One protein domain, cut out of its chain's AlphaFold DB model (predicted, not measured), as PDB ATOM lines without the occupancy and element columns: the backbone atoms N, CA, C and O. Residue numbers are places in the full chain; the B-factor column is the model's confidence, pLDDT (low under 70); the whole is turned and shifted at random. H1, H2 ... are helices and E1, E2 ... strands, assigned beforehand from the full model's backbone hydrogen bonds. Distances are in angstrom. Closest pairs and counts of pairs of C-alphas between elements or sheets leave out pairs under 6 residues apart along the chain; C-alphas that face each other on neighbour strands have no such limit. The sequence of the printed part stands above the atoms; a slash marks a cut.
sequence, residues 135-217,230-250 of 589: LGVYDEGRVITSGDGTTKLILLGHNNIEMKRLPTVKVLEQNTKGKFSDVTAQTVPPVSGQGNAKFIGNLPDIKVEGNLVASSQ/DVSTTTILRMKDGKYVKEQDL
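What this domain is: This is residues 135 to 217 and 230 to 250 of the 589 residues of the protein "SH3 domain-containing protein" of Candidatus Melainabacteria bacterium (UniProt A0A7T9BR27). Two four-stranded antiparallel sheets lie partly face to face as a sandwich, E1 to E4 in one and E5 to E8 in the other, with strands running in nearly the same line along an elongated body. The short helix H1 sits where the chain passes from the first sheet to the second, close to E3 and E8, and the short helix H2 follows E6 near the start of E7. The printed part has 104 residues, with two named helices and eight named strands in the order E1 E2 E3 E4 H1 E5 E6 H2 E7 E8, and is mostly strand. The sheets run E1 - E2 - E3 - E4 and E5 - E6 - E7 - E8. The whole is compact, with a radius of gyration of the C-alphas of 13.9 A and spans of 46 by 25 by 23 A.

Where its parts are: E2, residues 151 to 161, is 31.5 A long, and E3, residues 164 to 174, is 31.9 A. E1, residues 137 to 145, begins at C-alpha 137 (620.260, 354.730, 475.115), spans 24.7 A and bends by 54 degrees at residue 140. E4 is residues 180 to 182, 6.8 A. In the other sheet are E5, residues 196 to 199, 10.3 A; E6, residues 206 to 211, 16.4 A; E7, residues 232 to 240, 25.3 A; and E8, residues 243 to 249, 19.4 A, ending at C-alpha 249 (626.931, 331.070, 467.636). H1 is residues 184 to 187, 5.2 A, and H2 is residues 212 to 217, 8.6 A.

How they stand to each other: E1 to E4 form a meander, each strand the antiparallel neighbour of the one before, in a strongly twisted sheet. N 142 and O 154 are 2.8 A apart between E1 and E2, N 155 and O 170 2.8 A between E2 and E3, and N 173 and O 181 2.8 A between E3 and E4. In the other sheet, N 198 and O 207 are 2.9 A apart between E5 and E6, N 208 and O 235 2.8 A between E6 and E7, and N 236 and O 247 2.8 A between E7 and E8. Across the sandwich, the closest C-alphas of E3 and E5 are those of Pro 167 and Asn 196, 5.5 A. H1 is on the first sheet at a height of 5.6 A, over none of its strands, and only grazes the other; its Thr 187 is 4.4 A from Lys 243 of E8, C-alpha to C-alpha. H2 only grazes the second sheet with residues 212 to 215. In H2 every O i to N i+4 pair is within hydrogen-bond range; H1 is too short for one.

The domain as a whole: The farthest C-alphas, of Lys 177 and Asp 230, are 47.3 A apart. Residues 218 to 229 are not printed, and C-alphas 217 and 230 are 12.9 A apart across this cut. Of the links printed whole, none is long. The mean pLDDT of the printed part is 88.7, and no printed residue is under 70.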
ATOM      1  N   LEU A 135     614.488 350.815 477.879       89.19
ATOM      2  CA  LEU A 135     615.271 350.859 476.641       89.19
ATOM      3  C   LEU A 135     616.727 351.251 476.939       89.19
ATOM      4  O   LEU A 135     617.642 350.552 476.498       89.19
ATOM      5  N   GLY A 136     616.925 352.312 477.730       87.25
ATOM      6  CA  GLY A 136     618.227 352.962 477.835       87.25
ATOM      7  C   GLY A 136     618.549 353.687 476.528       87.25
ATOM      8  O   GLY A 136     617.653 353.964 475.732       87.25
ATOM      9  N   VAL A 137     619.832 353.939 476.274       89.00
ATOM     10  CA  VAL A 137     620.260 354.730 475.115       89.00
ATOM     11  C   VAL A 137     619.947 353.987 473.811       89.00
ATOM     12  O   VAL A 137     620.448 352.886 473.565       89.00
ATOM     13  N   TYR A 138     619.126 354.602 472.969       93.38
ATOM     14  CA  TYR A 138     618.637 354.118 471.684       93.38
ATOM     15  C   TYR A 138     619.746 354.036 470.619       93.38
ATOM     16  O   TYR A 138     620.590 354.923 470.485       93.38
ATOM     17  N   ASP A 139     619.719 352.967 469.816       92.75
ATOM     18  CA  ASP A 139     620.667 352.720 468.721       92.75
ATOM     19  C   ASP A 139     619.985 352.654 467.333       92.75
ATOM     20  O   ASP A 139     620.473 353.264 466.380       92.75
ATOM     21  N   GLU A 140     618.875 351.914 467.180       94.06
ATOM     22  CA  GLU A 140     618.119 351.790 465.913       94.06
ATOM     23  C   GLU A 140     616.669 351.330 466.170       94.06
ATOM     24  O   GLU A 140     616.417 350.546 467.082       94.06
ATOM     25  N   GLY A 141     615.700 351.752 465.350       94.50
ATOM     26  CA  GLY A 141     614.287 351.388 465.504       94.50
ATOM     27  C   GLY A 141     613.582 351.107 464.178       94.50
ATOM     28  O   GLY A 141     613.827 351.774 463.172       94.50
ATOM     29  N   ARG A 142     612.694 350.104 464.160       93.38
ATOM     30  CA  ARG A 142     611.991 349.635 462.953       93.38
ATOM     31  C   ARG A 142     610.538 349.280 463.224       93.38
ATOM     32  O   ARG A 142     610.209 348.676 464.238       93.38
ATOM     33  N   VAL A 143     609.676 349.591 462.261       92.88
ATOM     34  CA  VAL A 143     608.271 349.169 462.262       92.88
ATOM     35  C   VAL A 143     608.109 347.974 461.332       92.88
ATOM     36  O   VAL A 143     608.485 348.054 460.164       92.88
ATOM     37  N   ILE A 144     607.498 346.904 461.831       90.50
ATOM     38  CA  ILE A 144     606.977 345.804 461.016       90.50
ATOM     39  C   ILE A 144     605.453 345.765 461.088       90.50
ATOM     40  O   ILE A 144     604.849 346.171 462.080       90.50
ATOM     41  N   THR A 145     604.836 345.236 460.037       88.19
ATOM     42  CA  THR A 145     603.426 344.847 460.032       88.19
ATOM     43  C   THR A 145     603.354 343.410 459.543       88.19
ATOM     44  O   THR A 145     603.854 343.102 458.461       88.19
ATOM     45  N   SER A 146     602.795 342.536 460.373       80.50
ATOM     46  CA  SER A 146     602.559 341.128 460.066       80.50
ATOM     47  C   SER A 146     601.405 340.964 459.066       80.50
ATOM     48  O   SER A 146     600.643 341.899 458.816       80.50
ATOM     49  N   GLY A 147     601.276 339.778 458.459       76.56
ATOM     50  CA  GLY A 147     600.266 339.503 457.420       76.56
ATOM     51  C   GLY A 147     598.806 339.531 457.900       76.56
ATOM     52  O   GLY A 147     597.897 339.623 457.085       76.56
ATOM     53  N   ASP A 148     598.593 339.495 459.214       80.31
ATOM     54  CA  ASP A 148     597.324 339.713 459.921       80.31
ATOM     55  C   ASP A 148     596.984 341.207 460.125       80.31
ATOM     56  O   ASP A 148     595.916 341.538 460.634       80.31
ATOM     57  N   GLY A 149     597.889 342.119 459.750       80.00
ATOM     58  CA  GLY A 149     597.788 343.559 459.994       80.00
ATOM     59  C   GLY A 149     598.398 344.028 461.322       80.00
ATOM     60  O   GLY A 149     598.513 345.241 461.535       80.00
ATOM     61  N   THR A 150     598.850 343.120 462.194       85.56
ATOM     62  CA  THR A 150     599.431 343.469 463.498       85.56
ATOM     63  C   THR A 150     600.724 344.255 463.303       85.56
ATOM     64  O   THR A 150     601.705 343.755 462.747       85.56
ATOM     65  N   THR A 151     600.743 345.507 463.759       90.62
ATOM     66  CA  THR A 151     601.929 346.368 463.688       90.62
ATOM     67  C   THR A 151     602.743 346.256 464.973       90.62
ATOM     68  O   THR A 151     602.203 346.422 466.064       90.62
ATOM     69  N   LYS A 152     604.057 346.039 464.848       93.56
ATOM     70  CA  LYS A 152     605.006 346.096 465.967       93.56
ATOM     71  C   LYS A 152     606.109 347.117 465.682       93.56
ATOM     72  O   LYS A 152     606.635 347.175 464.570       93.56
ATOM     73  N   LEU A 153     606.473 347.901 466.691       95.50
ATOM     74  CA  LEU A 153     607.658 348.756 466.713       95.50
ATOM     75  C   LEU A 153     608.741 348.041 467.526       95.50
ATOM     76  O   LEU A 153     608.544 347.741 468.702       95.50
ATOM     77  N   ILE A 154     609.870 347.752 466.888       96.06
ATOM     78  CA  ILE A 154     611.045 347.135 467.500       96.06
ATOM     79  C   ILE A 154     612.089 348.235 467.695       96.06
ATOM     80  O   ILE A 154     612.430 348.929 466.737       96.06
ATOM     81  N   LEU A 155     612.596 348.387 468.914       96.38
ATOM     82  CA  LEU A 155     613.638 349.343 469.281       96.38
ATOM     83  C   LEU A 155     614.857 348.579 469.804       96.38
ATOM     84  O   LEU A 155     614.719 347.660 470.612       96.38
ATOM     85  N   LEU A 156     616.041 348.965 469.343       95.62
ATOM     86  CA  LEU A 156     617.332 348.509 469.843       95.62
ATOM     87  C   LEU A 156     617.975 349.645 470.633       95.62
ATOM     88  O   LEU A 156     617.896 350.805 470.222       95.62
ATOM     89  N   GLY A 157     618.645 349.300 471.722       92.75
ATOM     90  CA  GLY A 157     619.411 350.242 472.526       92.75
ATOM     91  C   GLY A 157     620.438 349.528 473.395       92.75
ATOM     92  O   GLY A 157     620.818 348.381 473.131       92.75
ATOM     93  N   HIS A 158     620.882 350.196 474.455       91.00
ATOM     94  CA  HIS A 158     621.785 349.622 475.441       91.00
ATOM     95  C   HIS A 158     621.720 350.329 476.801       91.00
ATOM     96  O   HIS A 158     621.559 351.543 476.903       91.00
ATOM     97  N   ASN A 159     621.964 349.557 477.859       87.19
ATOM     98  CA  ASN A 159     622.260 350.072 479.192       87.19
ATOM     99  C   ASN A 159     623.770 349.997 479.464       87.19
ATOM    100  O   ASN A 159     624.432 349.032 479.083       87.19
ATOM    101  N   ASN A 160     624.316 351.001 480.153       84.81
ATOM    102  CA  ASN A 160     625.730 351.053 480.538       84.81
ATOM    103  C   ASN A 160     625.866 350.770 482.045       84.81
ATOM    104  O   ASN A 160     625.779 351.682 482.865       84.81
ATOM    105  N   ILE A 161     626.055 349.500 482.413       77.88
ATOM    106  CA  ILE A 161     626.057 349.016 483.807       77.88
ATOM    107  C   ILE A 161     627.439 348.444 484.135       77.88
ATOM    108  O   ILE A 161     627.944 347.607 483.399       77.88
ATOM    109  N   GLU A 162     628.078 348.891 485.221       78.56
ATOM    110  CA  GLU A 162     629.434 348.445 485.621       78.56
ATOM    111  C   GLU A 162     630.500 348.587 484.505       78.56
ATOM    112  O   GLU A 162     631.399 347.760 484.377       78.56
ATOM    113  N   MET A 163     630.395 349.635 483.674       74.88
ATOM    114  CA  MET A 163     631.193 349.852 482.445       74.88
ATOM    115  C   MET A 163     630.950 348.827 481.315       74.88
ATOM    116  O   MET A 163     631.610 348.889 480.277       74.88
ATOM    117  N   LYS A 164     629.983 347.919 481.475       78.25
ATOM    118  CA  LYS A 164     629.532 346.951 480.469       78.25
ATOM    119  C   LYS A 164     628.422 347.584 479.629       78.25
ATOM    120  O   LYS A 164     627.464 348.126 480.179       78.25
ATOM    121  N   ARG A 165     628.518 347.472 478.304       85.12
ATOM    122  CA  ARG A 165     627.434 347.830 477.377       85.12
ATOM    123  C   ARG A 165     626.517 346.618 477.208       85.12
ATOM    124  O   ARG A 165     626.899 345.662 476.536       85.12
ATOM    125  N   LEU A 166     625.347 346.645 477.837       87.06
ATOM    126  CA  LEU A 166     624.358 345.567 477.803       87.06
ATOM    127  C   LEU A 166     623.272 345.915 476.769       87.06
ATOM    128  O   LEU A 166     622.527 346.871 476.996       87.06
ATOM    129  N   PRO A 167     623.198 345.214 475.624       91.38
ATOM    130  CA  PRO A 167     622.272 345.555 474.548       91.38
ATOM    131  C   PRO A 167     620.821 345.237 474.927       91.38
ATOM    132  O   PRO A 167     620.517 344.152 475.420       91.38
ATOM    133  N   THR A 168     619.913 346.168 474.645       92.00
ATOM    134  CA  THR A 168     618.470 346.016 474.850       92.00
ATOM    135  C   THR A 168     617.747 345.810 473.524       92.00
ATOM    136  O   THR A 168     618.137 346.321 472.472       92.00
ATOM    137  N   VAL A 169     616.662 345.039 473.585       95.31
ATOM    138  CA  VAL A 169     615.717 344.841 472.486       95.31
ATOM    139  C   VAL A 169     614.328 344.997 473.079       95.31
ATOM    140  O   VAL A 169     613.950 344.229 473.963       95.31
ATOM    141  N   LYS A 170     613.576 345.989 472.605       95.00
ATOM    142  CA  LYS A 170     612.226 346.298 473.072       95.00
ATOM    143  C   LYS A 170     611.233 346.135 471.930       95.00
ATOM    144  O   LYS A 170     611.486 346.604 470.822       95.00
ATOM    145  N   VAL A 171     610.107 345.474 472.181       96.00
ATOM    146  CA  VAL A 171     609.065 345.222 471.177       96.00
ATOM    147  C   VAL A 171     607.738 345.740 471.701       96.00
ATOM    148  O   VAL A 171     607.231 345.286 472.723       96.00
ATOM    149  N   LEU A 172     607.167 346.691 470.970       95.38
ATOM    150  CA  LEU A 172     605.889 347.313 471.277       95.38
ATOM    151  C   LEU A 172     604.870 346.922 470.209       95.38
ATOM    152  O   LEU A 172     605.143 347.061 469.019       95.38
ATOM    153  N   GLU A 173     603.689 346.471 470.607       94.06
ATOM    154  CA  GLU A 173     602.596 346.133 469.694       94.06
ATOM    155  C   GLU A 173     601.574 347.267 469.622       94.06
ATOM    156  O   GLU A 173     601.168 347.805 470.651       94.06
ATOM    157  N   GLN A 174     601.159 347.633 468.409       91.75
ATOM    158  CA  GLN A 174     600.156 348.664 468.174       91.75
ATOM    159  C   GLN A 174     598.759 348.041 468.095       91.75
ATOM    160  O   GLN A 174     598.492 347.206 467.232       91.75
ATOM    161  N   ASN A 175     597.850 348.481 468.964       90.06
ATOM    162  CA  ASN A 175     596.452 348.058 468.916       90.06
ATOM    163  C   ASN A 175     595.642 348.826 467.852       90.06
ATOM    164  O   ASN A 175     596.100 349.812 467.274       90.06
ATOM    165  N   THR A 176     594.391 348.413 467.635       85.56
ATOM    166  CA  THR A 176     593.472 348.992 466.632       85.56
ATOM    167  C   THR A 176     593.142 350.477 466.827       85.56
ATOM    168  O   THR A 176     592.653 351.112 465.898       85.56
ATOM    169  N   LYS A 177     593.428 351.062 468.001       84.31
ATOM    170  CA  LYS A 177     593.287 352.505 468.279       84.31
ATOM    171  C   LYS A 177     594.592 353.282 468.054       84.31
ATOM    172  O   LYS A 177     594.669 354.466 468.364       84.31
ATOM    173  N   GLY A 178     595.641 352.623 467.567       82.62
ATOM    174  CA  GLY A 178     596.960 353.207 467.340       82.62
ATOM    175  C   GLY A 178     597.841 353.328 468.590       82.62
ATOM    176  O   GLY A 178     598.971 353.793 468.467       82.62
ATOM    177  N   LYS A 179     597.380 352.905 469.779       87.19
ATOM    178  CA  LYS A 179     598.211 352.911 470.996       87.19
ATOM    179  C   LYS A 179     599.189 351.731 470.978       87.19
ATOM    180  O   LYS A 179     598.780 350.605 470.695       87.19
ATOM    181  N   PHE A 180     600.434 351.986 471.374       91.62
ATOM    182  CA  PHE A 180     601.437 350.955 471.633       91.62
ATOM    183  C   PHE A 180     601.350 350.380 473.059       91.62
ATOM    184  O   PHE A 180     601.114 351.102 474.028       91.62
ATOM    185  N   SER A 181     601.587 349.075 473.176       92.62
ATOM    186  CA  SER A 181     601.747 348.334 474.432       92.62
ATOM    187  C   SER A 181     603.073 347.578 474.412       92.62
ATOM    188  O   SER A 181     603.443 347.024 473.380       92.62
ATOM    189  N   ASP A 182     603.778 347.519 475.540       94.94
ATOM    190  CA  ASP A 182     605.003 346.724 475.656       94.94
ATOM    191  C   ASP A 182     604.675 345.224 475.666       94.94
ATOM    192  O   ASP A 182     603.913 344.759 476.515       94.94
ATOM    193  N   VAL A 183     605.239 344.482 474.710       95.25
ATOM    194  CA  VAL A 183     605.101 343.021 474.583       95.25
ATOM    195  C   VAL A 183     606.461 342.311 474.614       95.25
ATOM    196  O   VAL A 183     606.587 341.152 474.205       95.25
ATOM    197  N   THR A 184     607.509 343.004 475.072       95.44
ATOM    198  CA  THR A 184     608.902 342.533 475.032       95.44
ATOM    199  C   THR A 184     609.051 341.184 475.733       95.44
ATOM    200  O   THR A 184     609.562 340.239 475.141       95.44
ATOM    201  N   ALA A 185     608.508 341.035 476.944       93.62
ATOM    202  CA  ALA A 185     608.615 339.802 477.730       93.62
ATOM    203  C   ALA A 185     607.896 338.577 477.116       93.62
ATOM    204  O   ALA A 185     608.198 337.447 477.490       93.62
ATOM    205  N   GLN A 186     606.954 338.768 476.182       93.94
ATOM    206  CA  GLN A 186     606.245 337.677 475.492       93.94
ATOM    207  C   GLN A 186     606.775 337.411 474.072       93.94
ATOM    208  O   GLN A 186     606.346 336.444 473.429       93.94
ATOM    209  N   THR A 187     607.678 338.265 473.574       93.19
ATOM    210  CA  THR A 187     608.175 338.250 472.186       93.19
ATOM    211  C   THR A 187     609.696 338.203 472.059       93.19
ATOM    212  O   THR A 187     610.168 337.792 471.006       93.19
ATOM    213  N   VAL A 188     610.470 338.564 473.086       95.06
ATOM    214  CA  VAL A 188     611.940 338.585 473.070       95.06
ATOM    215  C   VAL A 188     612.483 337.609 474.127       95.06
ATOM    216  O   VAL A 188     612.147 337.751 475.304       95.06
ATOM    217  N   PRO A 189     613.319 336.619 473.760       90.81
ATOM    218  CA  PRO A 189     614.005 335.773 474.732       90.81
ATOM    219  C   PRO A 189     615.134 336.562 475.426       90.81
ATOM    220  O   PRO A 189     615.651 337.510 474.832       90.81
ATOM    221  N   PRO A 190     615.578 336.171 476.638       83.88
ATOM    222  CA  PRO A 190     616.629 336.884 477.362       83.88
ATOM    223  C   PRO A 190     617.896 337.131 476.526       83.88
ATOM    224  O   PRO A 190     618.547 336.198 476.040       83.88
ATOM    225  N   VAL A 191     618.236 338.413 476.378       81.81
ATOM    226  CA  VAL A 191     619.447 338.888 475.705       81.81
ATOM    227  C   VAL A 191     620.555 338.982 476.752       81.81
ATOM    228  O   VAL A 191     620.483 339.821 477.642       81.81
ATOM    229  N   SER A 192     621.544 338.093 476.658       73.12
ATOM    230  CA  SER A 192     622.681 337.987 477.581       73.12
ATOM    231  C   SER A 192     623.995 338.424 476.923       73.12
ATOM    232  O   SER A 192     624.186 338.268 475.713       73.12
ATOM    233  N   GLY A 193     624.941 338.907 477.728       70.38
ATOM    234  CA  GLY A 193     626.276 339.329 477.301       70.38
ATOM    235  C   GLY A 193     626.440 340.826 477.014       70.38
ATOM    236  O   GLY A 193     625.538 341.640 477.192       70.38
ATOM    237  N   GLN A 194     627.650 341.197 476.583       77.69
ATOM    238  CA  GLN A 194     628.087 342.590 476.433       77.69
ATOM    239  C   GLN A 194     628.442 342.913 474.976       77.69
ATOM    240  O   GLN A 194     629.259 342.204 474.387       77.69
ATOM    241  N   GLY A 195     627.906 344.004 474.424       83.06
ATOM    242  CA  GLY A 195     628.223 344.455 473.066       83.06
ATOM    243  C   GLY A 195     627.118 345.284 472.408       83.06
ATOM    244  O   GLY A 195     626.639 346.259 472.981       83.06
ATOM    245  N   ASN A 196     626.754 344.942 471.169       86.25
ATOM    246  CA  ASN A 196     625.855 345.740 470.324       86.25
ATOM    247  C   ASN A 196     624.708 344.890 469.769       86.25
ATOM    248  O   ASN A 196     624.971 343.821 469.223       86.25
ATOM    249  N   ALA A 197     623.478 345.409 469.790       92.75
ATOM    250  CA  ALA A 197     622.383 344.916 468.954       92.75
ATOM    251  C   ALA A 197     622.287 345.740 467.657       92.75
ATOM    252  O   ALA A 197     622.416 346.962 467.695       92.75
ATOM    253  N   LYS A 198     622.066 345.082 466.511       94.62
ATOM    254  CA  LYS A 198     621.794 345.707 465.199       94.62
ATOM    255  C   LYS A 198     620.871 344.830 464.365       94.62
ATOM    256  O   LYS A 198     620.970 343.608 464.435       94.62
ATOM    257  N   PHE A 199     620.033 345.415 463.518       95.25
ATOM    258  CA  PHE A 199     619.217 344.627 462.592       95.25
ATOM    259  C   PHE A 199     620.043 344.032 461.435       95.25
ATOM    260  O   PHE A 199     621.041 344.602 460.987       95.25
ATOM    261  N   ILE A 200     619.607 342.883 460.917       93.69
ATOM    262  CA  ILE A 200     620.272 342.153 459.832       93.69
ATOM    263  C   ILE A 200     619.678 342.581 458.484       93.69
ATOM    264  O   ILE A 200     618.617 342.122 458.055       93.69
ATOM    265  N   GLY A 201     620.383 343.478 457.791       88.88
ATOM    266  CA  GLY A 201     619.944 344.015 456.500       88.88
ATOM    267  C   GLY A 201     618.619 344.768 456.638       88.88
ATOM    268  O   GLY A 201     618.503 345.649 457.487       88.88
ATOM    269  N   ASN A 202     617.614 344.395 455.840       85.38
ATOM    270  CA  ASN A 202     616.267 344.986 455.869       85.38
ATOM    271  C   ASN A 202     615.234 344.122 456.625       85.38
ATOM    272  O   ASN A 202     614.052 344.458 456.635       85.38
ATOM    273  N   LEU A 203     615.652 343.008 457.235       87.38
ATOM    274  CA  LEU A 203     614.767 342.114 457.988       87.38
ATOM    275  C   LEU A 203     614.565 342.610 459.439       87.38
ATOM    276  O   LEU A 203     615.337 343.449 459.913       87.38
ATOM    277  N   PRO A 204     613.545 342.097 460.157       91.44
ATOM    278  CA  PRO A 204     613.409 342.281 461.606       91.44
ATOM    279  C   PRO A 204     614.399 341.452 462.435       91.44
ATOM    280  O   PRO A 204     614.476 341.667 463.642       91.44
ATOM    281  N   ASP A 205     615.135 340.513 461.834       95.50
ATOM    282  CA  ASP A 205     616.175 339.736 462.518       95.50
ATOM    283  C   ASP A 205     617.239 340.660 463.137       95.50
ATOM    284  O   ASP A 205     617.672 341.623 462.503       95.50
ATOM    285  N   ILE A 206     617.697 340.347 464.351       95.81
ATOM    286  CA  ILE A 206     618.684 341.148 465.093       95.81
ATOM    287  C   ILE A 206     619.956 340.326 465.288       95.81
ATOM    288  O   ILE A 206     619.900 339.201 465.777       95.81
ATOM    289  N   LYS A 207     621.116 340.900 464.966       93.75
ATOM    290  CA  LYS A 207     622.424 340.419 465.414       93.75
ATOM    291  C   LYS A 207     622.771 341.108 466.733       93.75
ATOM    292  O   LYS A 207     622.848 342.334 466.780       93.75
ATOM    293  N   VAL A 208     623.038 340.324 467.769       92.06
ATOM    294  CA  VAL A 208     623.624 340.770 469.032       92.06
ATOM    295  C   VAL A 208     625.057 340.242 469.114       92.06
ATOM    296  O   VAL A 208     625.296 339.034 469.104       92.06
ATOM    297  N   GLU A 209     626.019 341.155 469.148       87.62
ATOM    298  CA  GLU A 209     627.443 340.864 469.336       87.62
ATOM    299  C   GLU A 209     627.742 340.774 470.837       87.62
ATOM    300  O   GLU A 209     627.315 341.654 471.585       87.62
ATOM    301  N   GLY A 210     628.446 339.722 471.269       84.75
ATOM    302  CA  GLY A 210     628.646 339.403 472.687       84.75
ATOM    303  C   GLY A 210     630.051 338.892 473.037       84.75
ATOM    304  O   GLY A 210     630.923 338.777 472.174       84.75
ATOM    305  N   ASN A 211     630.251 338.530 474.310       85.88
ATOM    306  CA  ASN A 211     631.410 337.773 474.803       85.88
ATOM    307  C   ASN A 211     630.903 336.571 475.621       85.88
ATOM    308  O   ASN A 211     630.247 336.767 476.644       85.88
ATOM    309  N   LEU A 212     631.222 335.344 475.189       87.44
ATOM    310  CA  LEU A 212     630.723 334.102 475.792       87.44
ATOM    311  C   LEU A 212     631.091 333.969 477.266       87.44
ATOM    312  O   LEU A 212     630.296 333.466 478.053       87.44
ATOM    313  N   VAL A 213     632.291 334.422 477.636       87.12
ATOM    314  CA  VAL A 213     632.797 334.335 479.010       87.12
ATOM    315  C   VAL A 213     631.872 335.130 479.933       87.12
ATOM    316  O   VAL A 213     631.369 334.585 480.914       87.12
ATOM    317  N   ALA A 214     631.546 336.366 479.544       82.62
ATOM    318  CA  ALA A 214     630.625 337.233 480.273       82.62
ATOM    319  C   ALA A 214     629.187 336.684 480.297       82.62
ATOM    320  O   ALA A 214     628.604 336.602 481.377       82.62
ATOM    321  N   SER A 215     628.638 336.258 479.148       84.38
ATOM    322  CA  SER A 215     627.299 335.642 479.085       84.38
ATOM    323  C   SER A 215     627.199 334.430 480.015       84.38
ATOM    324  O   SER A 215     626.244 334.308 480.767       84.38
ATOM    325  N   SER A 216     628.219 333.571 480.037       87.00
ATOM    326  CA  SER A 216     628.214 332.340 480.835       87.00
ATOM    327  C   SER A 216     628.320 332.560 482.351       87.00
ATOM    328  O   SER A 216     627.891 331.706 483.129       87.00
ATOM    329  N   GLN A 217     628.862 333.706 482.779       83.94
ATOM    330  CA  GLN A 217     628.889 334.136 484.180       83.94
ATOM    331  C   GLN A 217     627.555 334.782 484.591       83.94
ATOM    332  O   GLN A 217     627.057 334.523 485.684       83.94
ATOM    333  N   ASP A 230     638.292 336.774 476.367       75.62
ATOM    334  CA  ASP A 230     637.594 337.352 475.218       75.62
ATOM    335  C   ASP A 230     637.239 336.277 474.185       75.62
ATOM    336  O   ASP A 230     638.066 335.861 473.370       75.62
ATOM    337  N   VAL A 231     635.987 335.818 474.225       85.50
ATOM    338  CA  VAL A 231     635.416 334.877 473.249       85.50
ATOM    339  C   VAL A 231     634.227 335.558 472.595       85.50
ATOM    340  O   VAL A 231     633.109 335.480 473.093       85.50
ATOM    341  N   SER A 232     634.475 336.287 471.507       85.62
ATOM    342  CA  SER A 232     633.422 337.009 470.787       85.62
ATOM    343  C   SER A 232     632.349 336.053 470.264       85.62
ATOM    344  O   SER A 232     632.667 335.100 469.554       85.62
ATOM    345  N   THR A 233     631.088 336.336 470.581       86.50
ATOM    346  CA  THR A 233     629.918 335.559 470.149       86.50
ATOM    347  C   THR A 233     629.037 336.349 469.199       86.50
ATOM    348  O   THR A 233     629.133 337.574 469.073       86.50
ATOM    349  N   THR A 234     628.138 335.640 468.524       87.81
ATOM    350  CA  THR A 234     627.023 336.252 467.808       87.81
ATOM    351  C   THR A 234     625.744 335.507 468.154       87.81
ATOM    352  O   THR A 234     625.552 334.360 467.766       87.81
ATOM    353  N   THR A 235     624.847 336.185 468.862       89.25
ATOM    354  CA  THR A 235     623.459 335.748 468.997       89.25
ATOM    355  C   THR A 235     622.657 336.374 467.865       89.25
ATOM    356  O   THR A 235     622.674 337.590 467.694       89.25
ATOM    357  N   ILE A 236     621.935 335.569 467.097       92.00
ATOM    358  CA  ILE A 236     620.917 336.036 466.160       92.00
ATOM    359  C   ILE A 236     619.553 335.829 466.815       92.00
ATOM    360  O   ILE A 236     619.203 334.722 467.214       92.00
ATOM    361  N   LEU A 237     618.763 336.891 466.910       94.69
ATOM    362  CA  LEU A 237     617.346 336.806 467.232       94.69
ATOM    363  C   LEU A 237     616.584 336.768 465.905       94.69
ATOM    364  O   LEU A 237     616.498 337.782 465.209       94.69
ATOM    365  N   ARG A 238     616.052 335.599 465.538       94.25
ATOM    366  CA  ARG A 238     615.221 335.425 464.335       94.25
ATOM    367  C   ARG A 238     613.774 335.766 464.614       94.25
ATOM    368  O   ARG A 238     613.223 335.195 465.551       94.25
ATOM    369  N   MET A 239     613.135 336.579 463.782       92.06
ATOM    370  CA  MET A 239     611.683 336.748 463.856       92.06
ATOM    371  C   MET A 239     610.987 335.531 463.226       92.06
ATOM    372  O   MET A 239     611.119 335.288 462.028       92.06
ATOM    373  N   LYS A 240     610.240 334.769 464.028       90.31
ATOM    374  CA  LYS A 240     609.420 333.621 463.614       90.31
ATOM    375  C   LYS A 240     608.053 333.757 464.291       90.31
ATOM    376  O   LYS A 240     607.981 333.954 465.500       90.31
ATOM    377  N   ASP A 241     606.983 333.742 463.501       86.88
ATOM    378  CA  ASP A 241     605.586 333.778 463.970       86.88
ATOM    379  C   ASP A 241     605.279 334.903 464.987       86.88
ATOM    380  O   ASP A 241     604.588 334.727 465.989       86.88
ATOM    381  N   GLY A 242     605.837 336.094 464.732       85.81
ATOM    382  CA  GLY A 242     605.635 337.295 465.553       85.81
ATOM    383  C   GLY A 242     606.440 337.350 466.859       85.81
ATOM    384  O   GLY A 242     606.229 338.278 467.647       85.81
ATOM    385  N   LYS A 243     607.356 336.397 467.085       91.81
ATOM    386  CA  LYS A 243     608.276 336.332 468.232       91.81
ATOM    387  C   LYS A 243     609.724 336.143 467.776       91.81
ATOM    388  O   LYS A 243     609.991 335.707 466.661       91.81
ATOM    389  N   TYR A 244     610.673 336.430 468.657       94.75
ATOM    390  CA  TYR A 244     612.084 336.152 468.440       94.75
ATOM    391  C   TYR A 244     612.492 334.767 468.955       94.75
ATOM    392  O   TYR A 244     612.138 334.366 470.061       94.75
ATOM    393  N   VAL A 245     613.314 334.068 468.174       92.50
ATOM    394  CA  VAL A 245     613.986 332.818 468.557       92.50
ATOM    395  C   VAL A 245     615.495 333.061 468.617       92.50
ATOM    396  O   VAL A 245     616.067 333.597 467.668       92.50
ATOM    397  N   LYS A 246     616.134 332.677 469.733       88.88
ATOM    398  CA  LYS A 246     617.578 332.838 469.977       88.88
ATOM    399  C   LYS A 246     618.367 331.736 469.253       88.88
ATOM    400  O   LYS A 246     618.294 330.574 469.636       88.88
ATOM    401  N   GLU A 247     619.134 332.105 468.234       87.88
ATOM    402  CA  GLU A 247     620.108 331.260 467.529       87.88
ATOM    403  C   GLU A 247     621.519 331.756 467.891       87.88
ATOM    404  O   GLU A 247     621.932 332.822 467.441       87.88
ATOM    405  N   GLN A 248     622.255 331.039 468.747       84.56
ATOM    406  CA  GLN A 248     623.527 331.520 469.309       84.56
ATOM    407  C   GLN A 248     624.738 330.783 468.726       84.56
ATOM    408  O   GLN A 248     624.934 329.596 468.981       84.56
ATOM    409  N   ASP A 249     625.587 331.514 467.998       83.88
ATOM    410  CA  ASP A 249     626.931 331.070 467.636       83.88
ATOM    411  C   ASP A 249     627.906 331.368 468.787       83.88
ATOM    412  O   ASP A 249     628.140 332.524 469.167       83.88
ATOM    413  N   LEU A 250     628.464 330.292 469.343       86.44
ATOM    414  CA  LEU A 250     629.461 330.314 470.413       86.44
ATOM    415  C   LEU A 250     630.868 330.674 469.895       86.44
ATOM    416  O   LEU A 250     631.755 330.966 470.699       86.44
TER     417      LEU A 250